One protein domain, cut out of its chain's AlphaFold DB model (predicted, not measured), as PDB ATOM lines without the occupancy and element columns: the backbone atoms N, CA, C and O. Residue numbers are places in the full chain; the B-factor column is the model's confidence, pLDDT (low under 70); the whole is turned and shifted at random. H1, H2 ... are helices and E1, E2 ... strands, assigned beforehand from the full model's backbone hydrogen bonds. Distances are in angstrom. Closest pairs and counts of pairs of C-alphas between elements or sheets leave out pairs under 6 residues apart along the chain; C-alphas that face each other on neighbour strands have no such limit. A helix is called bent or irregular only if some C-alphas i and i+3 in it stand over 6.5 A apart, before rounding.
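AT A GLANCE: This is residues 3 to 122 of the 255 residues of an uncharacterized protein of Nitrosococcus halophilus (strain Nc4) (UniProt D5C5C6). A row of three helices running the same way side by side, H6, H5 and H4, has a small two-strand sheet, E1 and E2, beside it. H1 packs on H4, and short H2, H3 and the loop of residues 32 to 46 make the end of the body away from H6. The printed part has 120 residues, ordered H1 H2 H3 H4 E1 H5 E2 H6; the parallel sheet's order is E1, E2, and the class is mostly helix. It is compact, radius of gyration of the C-alphas 14.4 A, yet elongated, spanning 45 by 29 by 20 A.

IN THESE COORDINATES: E1 is residues 77 to 81, 12.7 A, and E2 102 to 106, 12.5 A. H5 is 89 to 99, 15.5 A; H4 59 to 72, 20.0 A; H1 9 to 22, 20.8 A, from C-alpha 9 at (-9.984, 25.617, -1.753). H2 is 28 to 31, H3 47 to 54, H6 113 to 119, ending at C-alpha 119 (7.327, 23.222, -1.817). H3 and H6 are irregular: C-alphas 49 and 52 are 7.3 A apart, 114 and 117 8.2 A.

HOW THE PARTS SIT: E1 and E2 are parallel neighbours at 21 degrees, with N 79 and O 103 2.8 A apart, within hydrogen-bond range. E1, H5, E2 form a strand-helix-strand unit, two parallel strands with a helix between, its crossover right-handed. Residues 3 to 4 pair parallel with 80 to 81 of E1. H5 touches H6, closest C-alphas Pro 89 and Leu 115, 6.2 A, at a shallow tilt of 8 degrees. The hub H4 touches H5, closest C-alphas Ile 67 and Ile 98, 6.5 A, at a shallow tilt of 13 degrees. H4 touches H1, closest C-alphas Lys 10 and Ile 59, 6.3 A, at 37 degrees, only just steep. Helix packing is mostly aligned, but only just: 2 of 3 touching pairs with a tilt are shallow. With residues 61 to 65 alone H4 touches H2, closest C-alphas Ala 30 and Ala 65, 5.1 A. H3 touches no helix but is near H1 and H2. O i to N i+4 pairs within range are 9 of 10 in H1, 2 of 4 in H3, 8 of 10 in H4, 5 of 7 in H5 and 1 of 3 in H6, where O i to N i+3 gives 3 of 4; H2 is too short for such a pair.

THE WHOLE: The C-alphas farthest apart, of Glu 39 and Gln 113, are 45.6 A apart. The printed part has no cut; the link from H2 to H3 is long. Mean pLDDT of the printed part is 90.3, with residue 7 under 70.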
ATOM      1  N   HIS A   3      -3.942  39.698  -3.241       89.50
ATOM      2  CA  HIS A   3      -3.978  39.221  -1.853       89.50
ATOM      3  C   HIS A   3      -5.070  38.170  -1.656       89.50
ATOM      4  O   HIS A   3      -6.242  38.432  -1.920       89.50
ATOM      5  N   LEU A   4      -4.719  36.985  -1.169       88.12
ATOM      6  CA  LEU A   4      -5.653  35.875  -0.999       88.12
ATOM      7  C   LEU A   4      -5.717  35.461   0.472       88.12
ATOM      8  O   LEU A   4      -4.809  34.806   0.974       88.12
ATOM      9  N   HIS A   5      -6.824  35.825   1.123       82.81
ATOM     10  CA  HIS A   5      -7.101  35.527   2.536       82.81
ATOM     11  C   HIS A   5      -7.990  34.290   2.736       82.81
ATOM     12  O   HIS A   5      -8.175  33.822   3.853       82.81
ATOM     13  N   ASP A   6      -8.602  33.772   1.667       76.50
ATOM     14  CA  ASP A   6      -9.561  32.677   1.793       76.50
ATOM     15  C   ASP A   6      -8.843  31.350   2.093       76.50
ATOM     16  O   ASP A   6      -7.854  30.996   1.450       76.50
ATOM     17  N   HIS A   7      -9.361  30.599   3.060       69.38
ATOM     18  CA  HIS A   7      -8.851  29.279   3.431       69.38
ATOM     19  C   HIS A   7      -9.548  28.144   2.672       69.38
ATOM     20  O   HIS A   7      -9.071  27.007   2.675       69.38
ATOM     21  N   GLN A   8     -10.690  28.426   2.036       77.25
ATOM     22  CA  GLN A   8     -11.425  27.457   1.239       77.25
ATOM     23  C   GLN A   8     -10.785  27.287  -0.134       77.25
ATOM     24  O   GLN A   8     -10.458  28.243  -0.838       77.25
ATOM     25  N   ALA A   9     -10.691  26.027  -0.553       74.94
ATOM     26  CA  ALA A   9      -9.984  25.617  -1.753       74.94
ATOM     27  C   ALA A   9     -10.415  26.376  -3.017       74.94
ATOM     28  O   ALA A   9      -9.584  26.925  -3.734       74.94
ATOM     29  N   LYS A  10     -11.725  26.411  -3.281       86.56
ATOM     30  CA  LYS A  10     -12.310  27.148  -4.409       86.56
ATOM     31  C   LYS A  10     -12.315  28.659  -4.163       86.56
ATOM     32  O   LYS A  10     -12.157  29.427  -5.109       86.56
ATOM     33  N   GLY A  11     -12.471  29.065  -2.903       87.69
ATOM     34  CA  GLY A  11     -12.495  30.463  -2.482       87.69
ATOM     35  C   GLY A  11     -11.245  31.222  -2.916       87.69
ATOM     36  O   GLY A  11     -11.359  32.301  -3.492       87.69
ATOM     37  N   GLN A  12     -10.064  30.603  -2.790       88.75
ATOM     38  CA  GLN A  12      -8.798  31.183  -3.256       88.75
ATOM     39  C   GLN A  12      -8.800  31.507  -4.757       88.75
ATOM     40  O   GLN A  12      -8.424  32.611  -5.146       88.75
ATOM     41  N   PHE A  13      -9.268  30.589  -5.610       91.69
ATOM     42  CA  PHE A  13      -9.313  30.812  -7.063       91.69
ATOM     43  C   PHE A  13     -10.371  31.842  -7.465       91.69
ATOM     44  O   PHE A  13     -10.143  32.635  -8.373       91.69
ATOM     45  N   VAL A  14     -11.511  31.878  -6.770       93.38
ATOM     46  CA  VAL A  14     -12.531  32.915  -6.981       93.38
ATOM     47  C   VAL A  14     -12.000  34.289  -6.570       93.38
ATOM     48  O   VAL A  14     -12.173  35.258  -7.306       93.38
ATOM     49  N   ALA A  15     -11.348  34.389  -5.409       92.38
ATOM     50  CA  ALA A  15     -10.745  35.631  -4.936       92.38
ATOM     51  C   ALA A  15      -9.641  36.116  -5.890       92.38
ATOM     52  O   ALA A  15      -9.564  37.307  -6.189       92.38
ATOM     53  N   MET A  16      -8.856  35.186  -6.438       93.50
ATOM     54  CA  MET A  16      -7.856  35.463  -7.466       93.50
ATOM     55  C   MET A  16      -8.496  35.987  -8.751       93.50
ATOM     56  O   MET A  16      -8.111  37.055  -9.219       93.50
ATOM     57  N   ALA A  17      -9.518  35.303  -9.280       94.50
ATOM     58  CA  ALA A  17     -10.258  35.759 -10.457       94.50
ATOM     59  C   ALA A  17     -10.851  37.158 -10.245       94.50
ATOM     60  O   ALA A  17     -10.725  38.014 -11.113       94.50
ATOM     61  N   ARG A  18     -11.433  37.421  -9.067       94.19
ATOM     62  CA  ARG A  18     -11.967  38.739  -8.702       94.19
ATOM     63  C   ARG A  18     -10.899  39.825  -8.773       94.19
ATOM     64  O   ARG A  18     -11.141  40.865  -9.370       94.19
ATOM     65  N   GLN A  19      -9.748  39.618  -8.141       93.88
ATOM     66  CA  GLN A  19      -8.720  40.658  -8.087       93.88
ATOM     67  C   GLN A  19      -8.035  40.870  -9.433       93.88
ATOM     68  O   GLN A  19      -7.744  42.006  -9.788       93.88
ATOM     69  N   LEU A  20      -7.835  39.804 -10.208       93.56
ATOM     70  CA  LEU A  20      -7.306  39.916 -11.564       93.56
ATOM     71  C   LEU A  20      -8.301  40.589 -12.516       93.56
ATOM     72  O   LEU A  20      -7.877  41.354 -13.376       93.56
ATOM     73  N   LEU A  21      -9.604  40.352 -12.337       93.50
ATOM     74  CA  LEU A  21     -10.661  41.071 -13.048       93.50
ATOM     75  C   LEU A  21     -10.626  42.562 -12.698       93.50
ATOM     76  O   LEU A  21     -10.575  43.386 -13.598       93.50
ATOM     77  N   MET A  22     -10.580  42.911 -11.406       90.94
ATOM     78  CA  MET A  22     -10.502  44.308 -10.947       90.94
ATOM     79  C   MET A  22      -9.228  45.019 -11.426       90.94
ATOM     80  O   MET A  22      -9.256  46.216 -11.689       90.94
ATOM     81  N   ALA A  23      -8.125  44.282 -11.571       90.25
ATOM     82  CA  ALA A  23      -6.873  44.786 -12.127       90.25
ATOM     83  C   ALA A  23      -6.869  44.867 -13.667       90.25
ATOM     84  O   ALA A  23      -5.865  45.280 -14.240       90.25
ATOM     85  N   GLY A  24      -7.944  44.445 -14.345       90.50
ATOM     86  CA  GLY A  24      -8.030  44.425 -15.808       90.50
ATOM     87  C   GLY A  24      -7.139  43.380 -16.485       90.50
ATOM     88  O   GLY A  24      -6.951  43.430 -17.696       90.50
ATOM     89  N   ILE A  25      -6.583  42.433 -15.723       92.69
ATOM     90  CA  ILE A  25      -5.709  41.374 -16.244       92.69
ATOM     91  C   ILE A  25      -6.557  40.263 -16.869       92.69
ATOM     92  O   ILE A  25      -6.277  39.804 -17.973       92.69
ATOM     93  N   VAL A  26      -7.612  39.835 -16.172       93.94
ATOM     94  CA  VAL A  26      -8.562  38.837 -16.682       93.94
ATOM     95  C   VAL A  26      -9.751  39.559 -17.298       93.94
ATOM     96  O   VAL A  26     -10.401  40.363 -16.631       93.94
ATOM     97  N   LYS A  27     -10.065  39.240 -18.556       92.62
ATOM     98  CA  LYS A  27     -11.257  39.771 -19.223       92.62
ATOM     99  C   LYS A  27     -12.539  39.155 -18.645       92.62
ATOM    100  O   LYS A  27     -12.550  37.952 -18.371       92.62
ATOM    101  N   PRO A  28     -13.630  39.926 -18.503       93.25
ATOM    102  CA  PRO A  28     -14.921  39.412 -18.051       93.25
ATOM    103  C   PRO A  28     -15.424  38.203 -18.853       93.25
ATOM    104  O   PRO A  28     -15.865  37.220 -18.256       93.25
ATOM    105  N   SER A  29     -15.309  38.225 -20.182       93.31
ATOM    106  CA  SER A  29     -15.706  37.108 -21.057       93.31
ATOM    107  C   SER A  29     -14.960  35.803 -20.780       93.31
ATOM    108  O   SER A  29     -15.553  34.730 -20.888       93.31
ATOM    109  N   ALA A  30     -13.697  35.869 -20.346       92.88
ATOM    110  CA  ALA A  30     -12.941  34.681 -19.945       92.88
ATOM    111  C   ALA A  30     -13.527  34.012 -18.686       92.88
ATOM    112  O   ALA A  30     -13.297  32.831 -18.454       92.88
ATOM    113  N   LEU A  31     -14.310  34.748 -17.889       94.31
ATOM    114  CA  LEU A  31     -15.026  34.256 -16.708       94.31
ATOM    115  C   LEU A  31     -16.507  33.948 -16.997       94.31
ATOM    116  O   LEU A  31     -17.329  33.974 -16.079       94.31
ATOM    117  N   GLU A  32     -16.856  33.695 -18.262       93.25
ATOM    118  CA  GLU A  32     -18.227  33.427 -18.725       93.25
ATOM    119  C   GLU A  32     -19.227  34.546 -18.365       93.25
ATOM    120  O   GLU A  32     -20.430  34.319 -18.203       93.25
ATOM    121  N   LEU A  33     -18.741  35.782 -18.218       92.00
ATOM    122  CA  LEU A  33     -19.598  36.949 -18.038       92.00
ATOM    123  C   LEU A  33     -20.108  37.439 -19.398       92.00
ATOM    124  O   LEU A  33     -19.483  37.233 -20.436       92.00
ATOM    125  N   ALA A  34     -21.268  38.099 -19.393       90.19
ATOM    126  CA  ALA A  34     -21.856  38.649 -20.614       90.19
ATOM    127  C   ALA A  34     -20.902  39.650 -21.296       90.19
ATOM    128  O   ALA A  34     -20.300  40.475 -20.613       90.19
ATOM    129  N   GLN A  35     -20.839  39.637 -22.633       88.12
ATOM    130  CA  GLN A  35     -19.925  40.485 -23.422       88.12
ATOM    131  C   GLN A  35     -20.011  41.978 -23.097       88.12
ATOM    132  O   GLN A  35     -18.993  42.655 -23.113       88.12
ATOM    133  N   ARG A  36     -21.188  42.482 -22.704       89.44
ATOM    134  CA  ARG A  36     -21.363  43.877 -22.261       89.44
ATOM    135  C   ARG A  36     -20.394  44.305 -21.150       89.44
ATOM    136  O   ARG A  36     -20.179  45.491 -20.964       89.44
ATOM    137  N   TYR A  37     -19.874  43.359 -20.363       89.75
ATOM    138  CA  TYR A  37     -18.921  43.661 -19.302       89.75
ATOM    139  C   TYR A  37     -17.504  43.898 -19.833       89.75
ATOM    140  O   TYR A  37     -16.749  44.575 -19.151       89.75
ATOM    141  N   ASP A  38     -17.147  43.390 -21.019       88.81
ATOM    142  CA  ASP A  38     -15.820  43.601 -21.622       88.81
ATOM    143  C   ASP A  38     -15.604  45.056 -22.063       88.81
ATOM    144  O   ASP A  38     -14.469  45.521 -22.111       88.81
ATOM    145  N   GLU A  39     -16.689  45.763 -22.378       87.94
ATOM    146  CA  GLU A  39     -16.674  47.178 -22.770       87.94
ATOM    147  C   GLU A  39     -16.638  48.120 -21.559       87.94
ATOM    148  O   GLU A  39     -16.349  49.307 -21.703       87.94
ATOM    149  N   LEU A  40     -16.925  47.601 -20.360       88.25
ATOM    150  CA  LEU A  40     -16.920  48.387 -19.136       88.25
ATOM    151  C   LEU A  40     -15.509  48.460 -18.540       88.25
ATOM    152  O   LEU A  40     -14.801  47.448 -18.487       88.25
ATOM    153  N   PRO A  41     -15.108  49.621 -17.995       88.12
ATOM    154  CA  PRO A  41     -13.909  49.709 -17.179       88.12
ATOM    155  C   PRO A  41     -13.977  48.708 -16.011       88.12
ATOM    156  O   PRO A  41     -15.006  48.631 -15.334       88.12
ATOM    157  N   PRO A  42     -12.886  47.985 -15.691       87.00
ATOM    158  CA  PRO A  42     -12.864  47.018 -14.589       87.00
ATOM    159  C   PRO A  42     -13.359  47.559 -13.240       87.00
ATOM    160  O   PRO A  42     -13.961  46.822 -12.459       87.00
ATOM    161  N   ALA A  43     -13.131  48.849 -12.975       84.81
ATOM    162  CA  ALA A  43     -13.560  49.531 -11.757       84.81
ATOM    163  C   ALA A  43     -15.090  49.692 -11.644       84.81
ATOM    164  O   ALA A  43     -15.610  49.779 -10.534       84.81
ATOM    165  N   GLU A  44     -15.810  49.701 -12.767       88.06
ATOM    166  CA  GLU A  44     -17.272  49.853 -12.814       88.06
ATOM    167  C   GLU A  44     -18.009  48.511 -12.698       88.06
ATOM    168  O   GLU A  44     -19.224  48.458 -12.481       88.06
ATOM    169  N   ILE A  45     -17.284  47.392 -12.802       90.25
ATOM    170  CA  ILE A  45     -17.861  46.058 -12.662       90.25
ATOM    171  C   ILE A  45     -18.102  45.766 -11.178       90.25
ATOM    172  O   ILE A  45     -17.236  45.291 -10.441       90.25
ATOM    173  N   GLU A  46     -19.335  45.992 -10.732       91.25
ATOM    174  CA  GLU A  46     -19.749  45.623  -9.381       91.25
ATOM    175  C   GLU A  46     -19.679  44.106  -9.163       91.25
ATOM    176  O   GLU A  46     -20.452  43.325  -9.734       91.25
ATOM    177  N   TRP A  47     -18.817  43.683  -8.232       91.69
ATOM    178  CA  TRP A  47     -18.642  42.269  -7.898       91.69
ATOM    179  C   TRP A  47     -19.961  41.576  -7.530       91.69
ATOM    180  O   TRP A  47     -20.174  40.428  -7.908       91.69
ATOM    181  N   ALA A  48     -20.880  42.263  -6.845       91.44
ATOM    182  CA  ALA A  48     -22.177  41.706  -6.461       91.44
ATOM    183  C   ALA A  48     -22.997  41.190  -7.662       91.44
ATOM    184  O   ALA A  48     -23.674  40.168  -7.539       91.44
ATOM    185  N   LYS A  49     -22.881  41.841  -8.829       91.62
ATOM    186  CA  LYS A  49     -23.610  41.484 -10.057       91.62
ATOM    187  C   LYS A  49     -23.018  40.258 -10.760       91.62
ATOM    188  O   LYS A  49     -23.751  39.507 -11.394       91.62
ATOM    189  N   VAL A  50     -21.710  40.026 -10.619       92.56
ATOM    190  CA  VAL A  50     -20.977  38.969 -11.345       92.56
ATOM    191  C   VAL A  50     -20.585  37.773 -10.467       92.56
ATOM    192  O   VAL A  50     -20.373  36.670 -10.971       92.56
ATOM    193  N   LYS A  51     -20.571  37.947  -9.137       93.56
ATOM    194  CA  LYS A  51     -20.139  36.948  -8.143       93.56
ATOM    195  C   LYS A  51     -20.806  35.590  -8.335       93.56
ATOM    196  O   LYS A  51     -20.145  34.564  -8.213       93.56
ATOM    197  N   ARG A  52     -22.117  35.559  -8.609       93.56
ATOM    198  CA  ARG A  52     -22.871  34.301  -8.749       93.56
ATOM    199  C   ARG A  52     -22.394  33.475  -9.941       93.56
ATOM    200  O   ARG A  52     -22.320  32.256  -9.818       93.56
ATOM    201  N   THR A  53     -22.073  34.123 -11.056       93.94
ATOM    202  CA  THR A  53     -21.572  33.458 -12.264       93.94
ATOM    203  C   THR A  53     -20.169  32.916 -12.017       93.94
ATOM    204  O   THR A  53     -19.957  31.715 -12.137       93.94
ATOM    205  N   VAL A  54     -19.258  33.753 -11.510       94.19
ATOM    206  CA  VAL A  54     -17.873  33.335 -11.224       94.19
ATOM    207  C   VAL A  54     -17.820  32.212 -10.177       94.19
ATOM    208  O   VAL A  54     -17.060  31.260 -10.317       94.19
ATOM    209  N   ASN A  55     -18.684  32.248  -9.156       93.81
ATOM    210  CA  ASN A  55     -18.771  31.188  -8.146       93.81
ATOM    211  C   ASN A  55     -19.265  29.840  -8.687       93.81
ATOM    212  O   ASN A  55     -19.072  28.823  -8.015       93.81
ATOM    213  N   ARG A  56     -19.935  29.801  -9.843       94.12
ATOM    214  CA  ARG A  56     -20.400  28.549 -10.460       94.12
ATOM    215  C   ARG A  56     -19.295  27.843 -11.234       94.12
ATOM    216  O   ARG A  56     -19.293  26.615 -11.228       94.12
ATOM    217  N   LEU A  57     -18.336  28.589 -11.779       94.75
ATOM    218  CA  LEU A  57     -17.192  28.041 -12.509       94.75
ATOM    219  C   LEU A  57     -16.441  27.000 -11.678       94.75
ATOM    220  O   LEU A  57     -16.313  27.130 -10.455       94.75
ATOM    221  N   SER A  58     -15.952  25.945 -12.325       92.50
ATOM    222  CA  SER A  58     -15.081  24.982 -11.652       92.50
ATOM    223  C   SER A  58     -13.683  25.579 -11.438       92.50
ATOM    224  O   SER A  58     -13.321  26.582 -12.048       92.50
ATOM    225  N   ILE A  59     -12.861  24.960 -10.580       90.88
ATOM    226  CA  ILE A  59     -11.453  25.377 -10.425       90.88
ATOM    227  C   ILE A  59     -10.725  25.298 -11.771       90.88
ATOM    228  O   ILE A  59      -9.947  26.188 -12.090       90.88
ATOM    229  N   ARG A  60     -11.029  24.274 -12.580       91.69
ATOM    230  CA  ARG A  60     -10.450  24.109 -13.913       91.69
ATOM    231  C   ARG A  60     -10.790  25.295 -14.813       91.69
ATOM    232  O   ARG A  60      -9.876  25.856 -15.405       91.69
ATOM    233  N   ASP A  61     -12.055  25.698 -14.868       94.31
ATOM    234  CA  ASP A  61     -12.495  26.790 -15.748       94.31
ATOM    235  C   ASP A  61     -11.925  28.133 -15.269       94.31
ATOM    236  O   ASP A  61     -11.375  28.891 -16.065       94.31
ATOM    237  N   LEU A  62     -11.907  28.370 -13.949       94.44
ATOM    238  CA  LEU A  62     -11.228  29.529 -13.354       94.44
ATOM    239  C   LEU A  62      -9.747  29.571 -13.745       94.44
ATOM    240  O   LEU A  62      -9.244  30.608 -14.166       94.44
ATOM    241  N   THR A  63      -9.033  28.449 -13.647       93.00
ATOM    242  CA  THR A  63      -7.615  28.397 -14.031       93.00
ATOM    243  C   THR A  63      -7.408  28.531 -15.536       93.00
ATOM    244  O   THR A  63      -6.428  29.144 -15.952       93.00
ATOM    245  N   GLY A  64      -8.347  28.031 -16.344       94.50
ATOM    246  CA  GLY A  64      -8.370  28.209 -17.793       94.50
ATOM    247  C   GLY A  64      -8.546  29.669 -18.208       94.50
ATOM    248  O   GLY A  64      -8.011  30.061 -19.236       94.50
ATOM    249  N   ALA A  65      -9.209  30.486 -17.389       95.06
ATOM    250  CA  ALA A  65      -9.290  31.932 -17.581       95.06
ATOM    251  C   ALA A  65      -8.044  32.668 -17.056       95.06
ATOM    252  O   ALA A  65      -7.510  33.563 -17.710       95.06
ATOM    253  N   ILE A  66      -7.566  32.284 -15.868       95.00
ATOM    254  CA  ILE A  66      -6.485  32.977 -15.155       95.00
ATOM    255  C   ILE A  66      -5.123  32.761 -15.825       95.00
ATOM    256  O   ILE A  66      -4.384  33.722 -16.015       95.00
ATOM    257  N   ILE A  67      -4.761  31.522 -16.170       94.44
ATOM    258  CA  ILE A  67      -3.410  31.199 -16.660       94.44
ATOM    259  C   ILE A  67      -3.093  31.919 -17.983       94.44
ATOM    260  O   ILE A  67      -2.034  32.547 -18.051       94.44
ATOM    261  N   PRO A  68      -3.967  31.899 -19.012       94.94
ATOM    262  CA  PRO A  68      -3.707  32.633 -20.250       94.94
ATOM    263  C   PRO A  68      -3.638  34.144 -20.031       94.94
ATOM    264  O   PRO A  68      -2.779  34.800 -20.610       94.94
ATOM    265  N   ALA A  69      -4.493  34.687 -19.158       94.25
ATOM    266  CA  ALA A  69      -4.488  36.108 -18.827       94.25
ATOM    267  C   ALA A  69      -3.174  36.549 -18.163       94.25
ATOM    268  O   ALA A  69      -2.615  37.577 -18.529       94.25
ATOM    269  N   LEU A  70      -2.645  35.746 -17.233       94.06
ATOM    270  CA  LEU A  70      -1.337  35.998 -16.627       94.06
ATOM    271  C   LEU A  70      -0.202  35.873 -17.649       94.06
ATOM    272  O   LEU A  70       0.706  36.692 -17.640       94.06
ATOM    273  N   SER A  71      -0.267  34.880 -18.542       92.44
ATOM    274  CA  SER A  71       0.758  34.664 -19.569       92.44
ATOM    275  C   SER A  71       0.800  35.769 -20.627       92.44
ATOM    276  O   SER A  71       1.858  36.008 -21.199       92.44
ATOM    277  N   ALA A  72      -0.341  36.391 -20.932       92.50
ATOM    278  CA  ALA A  72      -0.441  37.486 -21.896       92.50
ATOM    279  C   ALA A  72      -0.095  38.854 -21.286       92.50
ATOM    280  O   ALA A  72       0.047  39.835 -22.011       92.50
ATOM    281  N   HIS A  73       0.007  38.942 -19.960       92.19
ATOM    282  CA  HIS A  73       0.329  40.182 -19.278       92.19
ATOM    283  C   HIS A  73       1.837  40.460 -19.351       92.19
ATOM    284  O   HIS A  73       2.649  39.641 -18.933       92.19
ATOM    285  N   GLU A  74       2.221  41.642 -19.840       84.69
ATOM    286  CA  GLU A  74       3.633  42.035 -20.000       84.69
ATOM    287  C   GLU A  74       4.369  42.259 -18.658       84.69
ATOM    288  O   GLU A  74       5.595  42.362 -18.621       84.69
ATOM    289  N   GLY A  75       3.639  42.311 -17.536       85.56
ATOM    290  CA  GLY A  75       4.183  42.495 -16.190       85.56
ATOM    291  C   GLY A  75       4.237  41.214 -15.353       85.56
ATOM    292  O   GLY A  75       3.511  40.247 -15.579       85.56
ATOM    293  N   ARG A  76       5.060  41.220 -14.296       85.00
ATOM    294  CA  ARG A  76       5.032  40.154 -13.282       85.00
ATOM    295  C   ARG A  76       3.964  40.432 -12.234       85.00
ATOM    296  O   ARG A  76       4.052  41.399 -11.480       85.00
ATOM    297  N   VAL A  77       2.998  39.527 -12.122       92.88
ATOM    298  CA  VAL A  77       2.011  39.562 -11.042       92.88
ATOM    299  C   VAL A  77       2.618  38.972  -9.773       92.88
ATOM    300  O   VAL A  77       3.079  37.832  -9.769       92.88
ATOM    301  N   LEU A  78       2.593  39.745  -8.686       93.94
ATOM    302  CA  LEU A  78       2.882  39.260  -7.337       93.94
ATOM    303  C   LEU A  78       1.579  38.845  -6.645       93.94
ATOM    304  O   LEU A  78       0.675  39.674  -6.494       93.94
ATOM    305  N   MET A  79       1.511  37.592  -6.201       93.44
ATOM    306  CA  MET A  79       0.426  37.043  -5.390       93.44
ATOM    307  C   MET A  79       0.909  36.774  -3.963       93.44
ATOM    308  O   MET A  79       1.847  36.007  -3.758       93.44
ATOM    309  N   ALA A  80       0.246  37.379  -2.985       93.88
ATOM    310  CA  ALA A  80       0.398  37.094  -1.566       93.88
ATOM    311  C   ALA A  80      -0.768  36.206  -1.111       93.88
ATOM    312  O   ALA A  80      -1.931  36.583  -1.256       93.88
ATOM    313  N   VAL A  81      -0.463  35.017  -0.597       92.19
ATOM    314  CA  VAL A  81      -1.452  34.019  -0.169       92.19
ATOM    315  C   VAL A  81      -1.246  33.712   1.302       92.19
ATOM    316  O   VAL A  81      -0.230  33.123   1.659       92.19
ATOM    317  N   ASP A  82      -2.208  34.072   2.146       89.94
ATOM    318  CA  ASP A  82      -2.028  34.017   3.601       89.94
ATOM    319  C   ASP A  82      -1.759  32.610   4.129       89.94
ATOM    320  O   ASP A  82      -0.922  32.442   5.005       89.94
ATOM    321  N   ASP A  83      -2.456  31.595   3.620       88.06
ATOM    322  CA  ASP A  83      -2.356  30.240   4.164       88.06
ATOM    323  C   ASP A  83      -2.514  29.173   3.075       88.06
ATOM    324  O   ASP A  83      -3.578  29.017   2.465       88.06
ATOM    325  N   MET A  84      -1.453  28.391   2.864       89.00
ATOM    326  CA  MET A  84      -1.452  27.198   2.009       89.00
ATOM    327  C   MET A  84      -1.383  25.875   2.786       89.00
ATOM    328  O   MET A  84      -1.284  24.805   2.180       89.00
ATOM    329  N   THR A  85      -1.502  25.891   4.113       87.25
ATOM    330  CA  THR A  85      -1.397  24.687   4.960       87.25
ATOM    331  C   THR A  85      -2.442  23.625   4.591       87.25
ATOM    332  O   THR A  85      -2.182  22.418   4.573       87.25
ATOM    333  N   ARG A  86      -3.664  24.058   4.260       83.94
ATOM    334  CA  ARG A  86      -4.803  23.171   3.957       83.94
ATOM    335  C   ARG A  86      -4.918  22.756   2.491       83.94
ATOM    336  O   ARG A  86      -5.883  22.086   2.130       83.94
ATOM    337  N   LEU A  87      -3.931  23.087   1.668       87.06
ATOM    338  CA  LEU A  87      -3.950  22.795   0.241       87.06
ATOM    339  C   LEU A  87      -4.035  21.278  -0.021       87.06
ATOM    340  O   LEU A  87      -3.439  20.457   0.683       87.06
ATOM    341  N   THR A  88      -4.837  20.895  -1.014       85.00
ATOM    342  CA  THR A  88      -5.066  19.489  -1.385       85.00
ATOM    343  C   THR A  88      -4.171  19.067  -2.556       85.00
ATOM    344  O   THR A  88      -3.819  19.909  -3.385       85.00
ATOM    345  N   PRO A  89      -3.830  17.770  -2.704       84.25
ATOM    346  CA  PRO A  89      -3.049  17.294  -3.850       84.25
ATOM    347  C   PRO A  89      -3.665  17.667  -5.207       84.25
ATOM    348  O   PRO A  89      -2.946  18.039  -6.128       84.25
ATOM    349  N   THR A  90      -4.997  17.663  -5.316       82.50
ATOM    350  CA  THR A  90      -5.710  18.088  -6.532       82.50
ATOM    351  C   THR A  90      -5.435  19.552  -6.881       82.50
ATOM    352  O   THR A  90      -5.269  19.894  -8.048       82.50
ATOM    353  N   GLN A  91      -5.338  20.430  -5.878       86.62
ATOM    354  CA  GLN A  91      -5.032  21.846  -6.090       86.62
ATOM    355  C   GLN A  91      -3.572  22.103  -6.459       86.62
ATOM    356  O   GLN A  91      -3.265  23.139  -7.048       86.62
ATOM    357  N   GLN A  92      -2.675  21.172  -6.127       90.19
ATOM    358  CA  GLN A  92      -1.244  21.310  -6.370       90.19
ATOM    359  C   GLN A  92      -0.943  21.595  -7.844       90.19
ATOM    360  O   GLN A  92      -0.141  22.474  -8.142       90.19
ATOM    361  N   ALA A  93      -1.604  20.887  -8.766       89.12
ATOM    362  CA  ALA A  93      -1.388  21.059 -10.200       89.12
ATOM    363  C   ALA A  93      -1.734  22.481 -10.677       89.12
ATOM    364  O   ALA A  93      -0.972  23.082 -11.433       89.12
ATOM    365  N   PHE A  94      -2.838  23.044 -10.184       90.12
ATOM    366  CA  PHE A  94      -3.271  24.396 -10.537       90.12
ATOM    367  C   PHE A  94      -2.315  25.464  -9.996       90.12
ATOM    368  O   PHE A  94      -1.940  26.384 -10.719       90.12
ATOM    369  N   TRP A  95      -1.851  25.309  -8.755       92.56
ATOM    370  CA  TRP A  95      -0.863  26.219  -8.171       92.56
ATOM    371  C   TRP A  95       0.498  26.145  -8.859       92.56
ATOM    372  O   TRP A  95       1.114  27.178  -9.100       92.56
ATOM    373  N   LEU A  96       0.940  24.951  -9.257       92.81
ATOM    374  CA  LEU A  96       2.162  24.788 -10.047       92.81
ATOM    375  C   LEU A  96       2.079  25.512 -11.397       92.81
ATOM    376  O   LEU A  96       3.083  26.057 -11.849       92.81
ATOM    377  N   ALA A  97       0.903  25.538 -12.027       92.19
ATOM    378  CA  ALA A  97       0.699  26.295 -13.256       92.19
ATOM    379  C   ALA A  97       0.762  27.811 -13.010       92.19
ATOM    380  O   ALA A  97       1.391  28.526 -13.786       92.19
ATOM    381  N   ILE A  98       0.193  28.290 -11.899       92.56
ATOM    382  CA  ILE A  98       0.280  29.700 -11.489       92.56
ATOM    383  C   ILE A  98       1.730  30.105 -11.198       92.56
ATOM    384  O   ILE A  98       2.147  31.173 -11.631       92.56
ATOM    385  N   PHE A  99       2.525  29.257 -10.538       92.81
ATOM    386  CA  PHE A  99       3.936  29.546 -10.227       92.81
ATOM    387  C   PHE A  99       4.796  29.784 -11.474       92.81
ATOM    388  O   PHE A  99       5.827  30.444 -11.387       92.81
ATOM    389  N   ASN A 100       4.392  29.251 -12.630       91.31
ATOM    390  CA  ASN A 100       5.099  29.495 -13.886       91.31
ATOM    391  C   ASN A 100       4.780  30.874 -14.489       91.31
ATOM    392  O   ASN A 100       5.527  31.327 -15.347       91.31
ATOM    393  N   GLN A 101       3.687  31.517 -14.065       92.69
ATOM    394  CA  GLN A 101       3.191  32.776 -14.635       92.69
ATOM    395  C   GLN A 101       3.259  33.957 -13.653       92.69
ATOM    396  O   GLN A 101       3.303  35.111 -14.069       92.69
ATOM    397  N   ALA A 102       3.262  33.693 -12.345       93.31
ATOM    398  CA  ALA A 102       3.222  34.708 -11.300       93.31
ATOM    399  C   ALA A 102       4.227  34.415 -10.180       93.31
ATOM    400  O   ALA A 102       4.505  33.263  -9.845       93.31
ATOM    401  N   GLN A 103       4.728  35.479  -9.550       93.94
ATOM    402  CA  GLN A 103       5.513  35.368  -8.327       93.94
ATOM    403  C   GLN A 103       4.556  35.150  -7.157       93.94
ATOM    404  O   GLN A 103       3.651  35.956  -6.948       93.94
ATOM    405  N   VAL A 104       4.762  34.093  -6.372       94.31
ATOM    406  CA  VAL A 104       3.907  33.780  -5.221       94.31
ATOM    407  C   VAL A 104       4.705  33.864  -3.926       94.31
ATOM    408  O   VAL A 104       5.799  33.309  -3.823       94.31
ATOM    409  N   ILE A 105       4.139  34.553  -2.938       94.62
ATOM    410  CA  ILE A 105       4.576  34.567  -1.542       94.62
ATOM    411  C   ILE A 105       3.440  33.968  -0.722       94.62
ATOM    412  O   ILE A 105       2.278  34.328  -0.916       94.62
ATOM    413  N   THR A 106       3.758  33.035   0.170       92.88
ATOM    414  CA  THR A 106       2.747  32.384   1.001       92.88
ATOM    415  C   THR A 106       3.285  31.992   2.363       92.88
ATOM    416  O   THR A 106       4.496  31.819   2.517       92.88
ATOM    417  N   CYS A 107       2.378  31.808   3.319       92.19
ATOM    418  CA  CYS A 107       2.679  31.199   4.603       92.19
ATOM    419  C   CYS A 107       2.049  29.799   4.687       92.19
ATOM    420  O   CYS A 107       1.004  29.504   4.100       92.19
ATOM    421  N   ALA A 108       2.705  28.916   5.433       90.62
ATOM    422  CA  ALA A 108       2.176  27.609   5.791       90.62
ATOM    423  C   ALA A 108       2.701  27.239   7.179       90.62
ATOM    424  O   ALA A 108       3.894  27.391   7.440       90.62
ATOM    425  N   SER A 109       1.827  26.748   8.059       87.69
ATOM    426  CA  SER A 109       2.240  26.272   9.384       87.69
ATOM    427  C   SER A 109       2.861  24.875   9.329       87.69
ATOM    428  O   SER A 109       3.687  24.535  10.171       87.69
ATOM    429  N   GLU A 110       2.517  24.077   8.313       86.25
ATOM    430  CA  GLU A 110       3.082  22.748   8.093       86.25
ATOM    431  C   GLU A 110       3.214  22.422   6.597       86.25
ATOM    432  O   GLU A 110       2.325  22.688   5.782       86.25
ATOM    433  N   LYS A 111       4.319  21.760   6.233       87.00
ATOM    434  CA  LYS A 111       4.551  21.227   4.886       87.00
ATOM    435  C   LYS A 111       4.056  19.787   4.782       87.00
ATOM    436  O   LYS A 111       4.796  18.840   5.040       87.00
ATOM    437  N   LYS A 112       2.826  19.603   4.297       85.12
ATOM    438  CA  LYS A 112       2.291  18.261   4.008       85.12
ATOM    439  C   LYS A 112       3.160  17.519   2.988       85.12
ATOM    440  O   LYS A 112       3.435  18.050   1.907       85.12
ATOM    441  N   GLN A 113       3.507  16.261   3.277       81.94
ATOM    442  CA  GLN A 113       4.332  15.428   2.386       81.94
ATOM    443  C   GLN A 113       3.733  15.278   0.980       81.94
ATOM    444  O   GLN A 113       4.459  15.350  -0.013       81.94
ATOM    445  N   GLY A 114       2.404  15.155   0.873       83.69
ATOM    446  CA  GLY A 114       1.698  15.053  -0.412       83.69
ATOM    447  C   GLY A 114       1.873  16.269  -1.333       83.69
ATOM    448  O   GLY A 114       1.609  16.175  -2.527       83.69
ATOM    449  N   LEU A 115       2.368  17.397  -0.811       88.94
ATOM    450  CA  LEU A 115       2.582  18.634  -1.562       88.94
ATOM    451  C   LEU A 115       4.053  18.905  -1.904       88.94
ATOM    452  O   LEU A 115       4.370  19.980  -2.411       88.94
ATOM    453  N   ARG A 116       4.951  17.926  -1.717       88.88
ATOM    454  CA  ARG A 116       6.408  18.088  -1.885       88.88
ATOM    455  C   ARG A 116       6.828  18.793  -3.179       88.88
ATOM    456  O   ARG A 116       7.718  19.633  -3.133       88.88
ATOM    457  N   LYS A 117       6.189  18.491  -4.317       90.31
ATOM    458  CA  LYS A 117       6.514  19.115  -5.620       90.31
ATOM    459  C   LYS A 117       6.288  20.632  -5.636       90.31
ATOM    460  O   LYS A 117       7.001  21.334  -6.342       90.31
ATOM    461  N   LEU A 118       5.300  21.116  -4.884       91.69
ATOM    462  CA  LEU A 118       4.982  22.539  -4.776       91.69
ATOM    463  C   LEU A 118       6.026  23.233  -3.908       91.69
ATOM    464  O   LEU A 118       6.643  24.190  -4.363       91.69
ATOM    465  N   TRP A 119       6.312  22.681  -2.725       91.25
ATOM    466  CA  TRP A 119       7.327  23.222  -1.817       91.25
ATOM    467  C   TRP A 119       8.718  23.280  -2.445       91.25
ATOM    468  O   TRP A 119       9.437  24.247  -2.238       91.25
ATOM    469  N   TRP A 120       9.071  22.300  -3.282       91.81
ATOM    470  CA  TRP A 120      10.367  22.266  -3.967       91.81
ATOM    471  C   TRP A 120      10.596  23.429  -4.942       91.81
ATOM    472  O   TRP A 120      11.738  23.741  -5.265       91.81
ATOM    473  N   LYS A 121       9.524  24.054  -5.446       92.25
ATOM    474  CA  LYS A 121       9.613  25.227  -6.330       92.25
ATOM    475  C   LYS A 121       9.698  26.549  -5.569       92.25
ATOM    476  O   LYS A 121       9.870  27.588  -6.201       92.25
ATOM    477  N   MET A 122       9.556  26.532  -4.247       93.12
ATOM    478  CA  MET A 122       9.545  27.735  -3.424       93.12
ATOM    479  C   MET A 122      10.856  27.877  -2.659       93.12
ATOM    480  O   MET A 122      11.464  26.891  -2.245       93.12
TER     481      MET A 122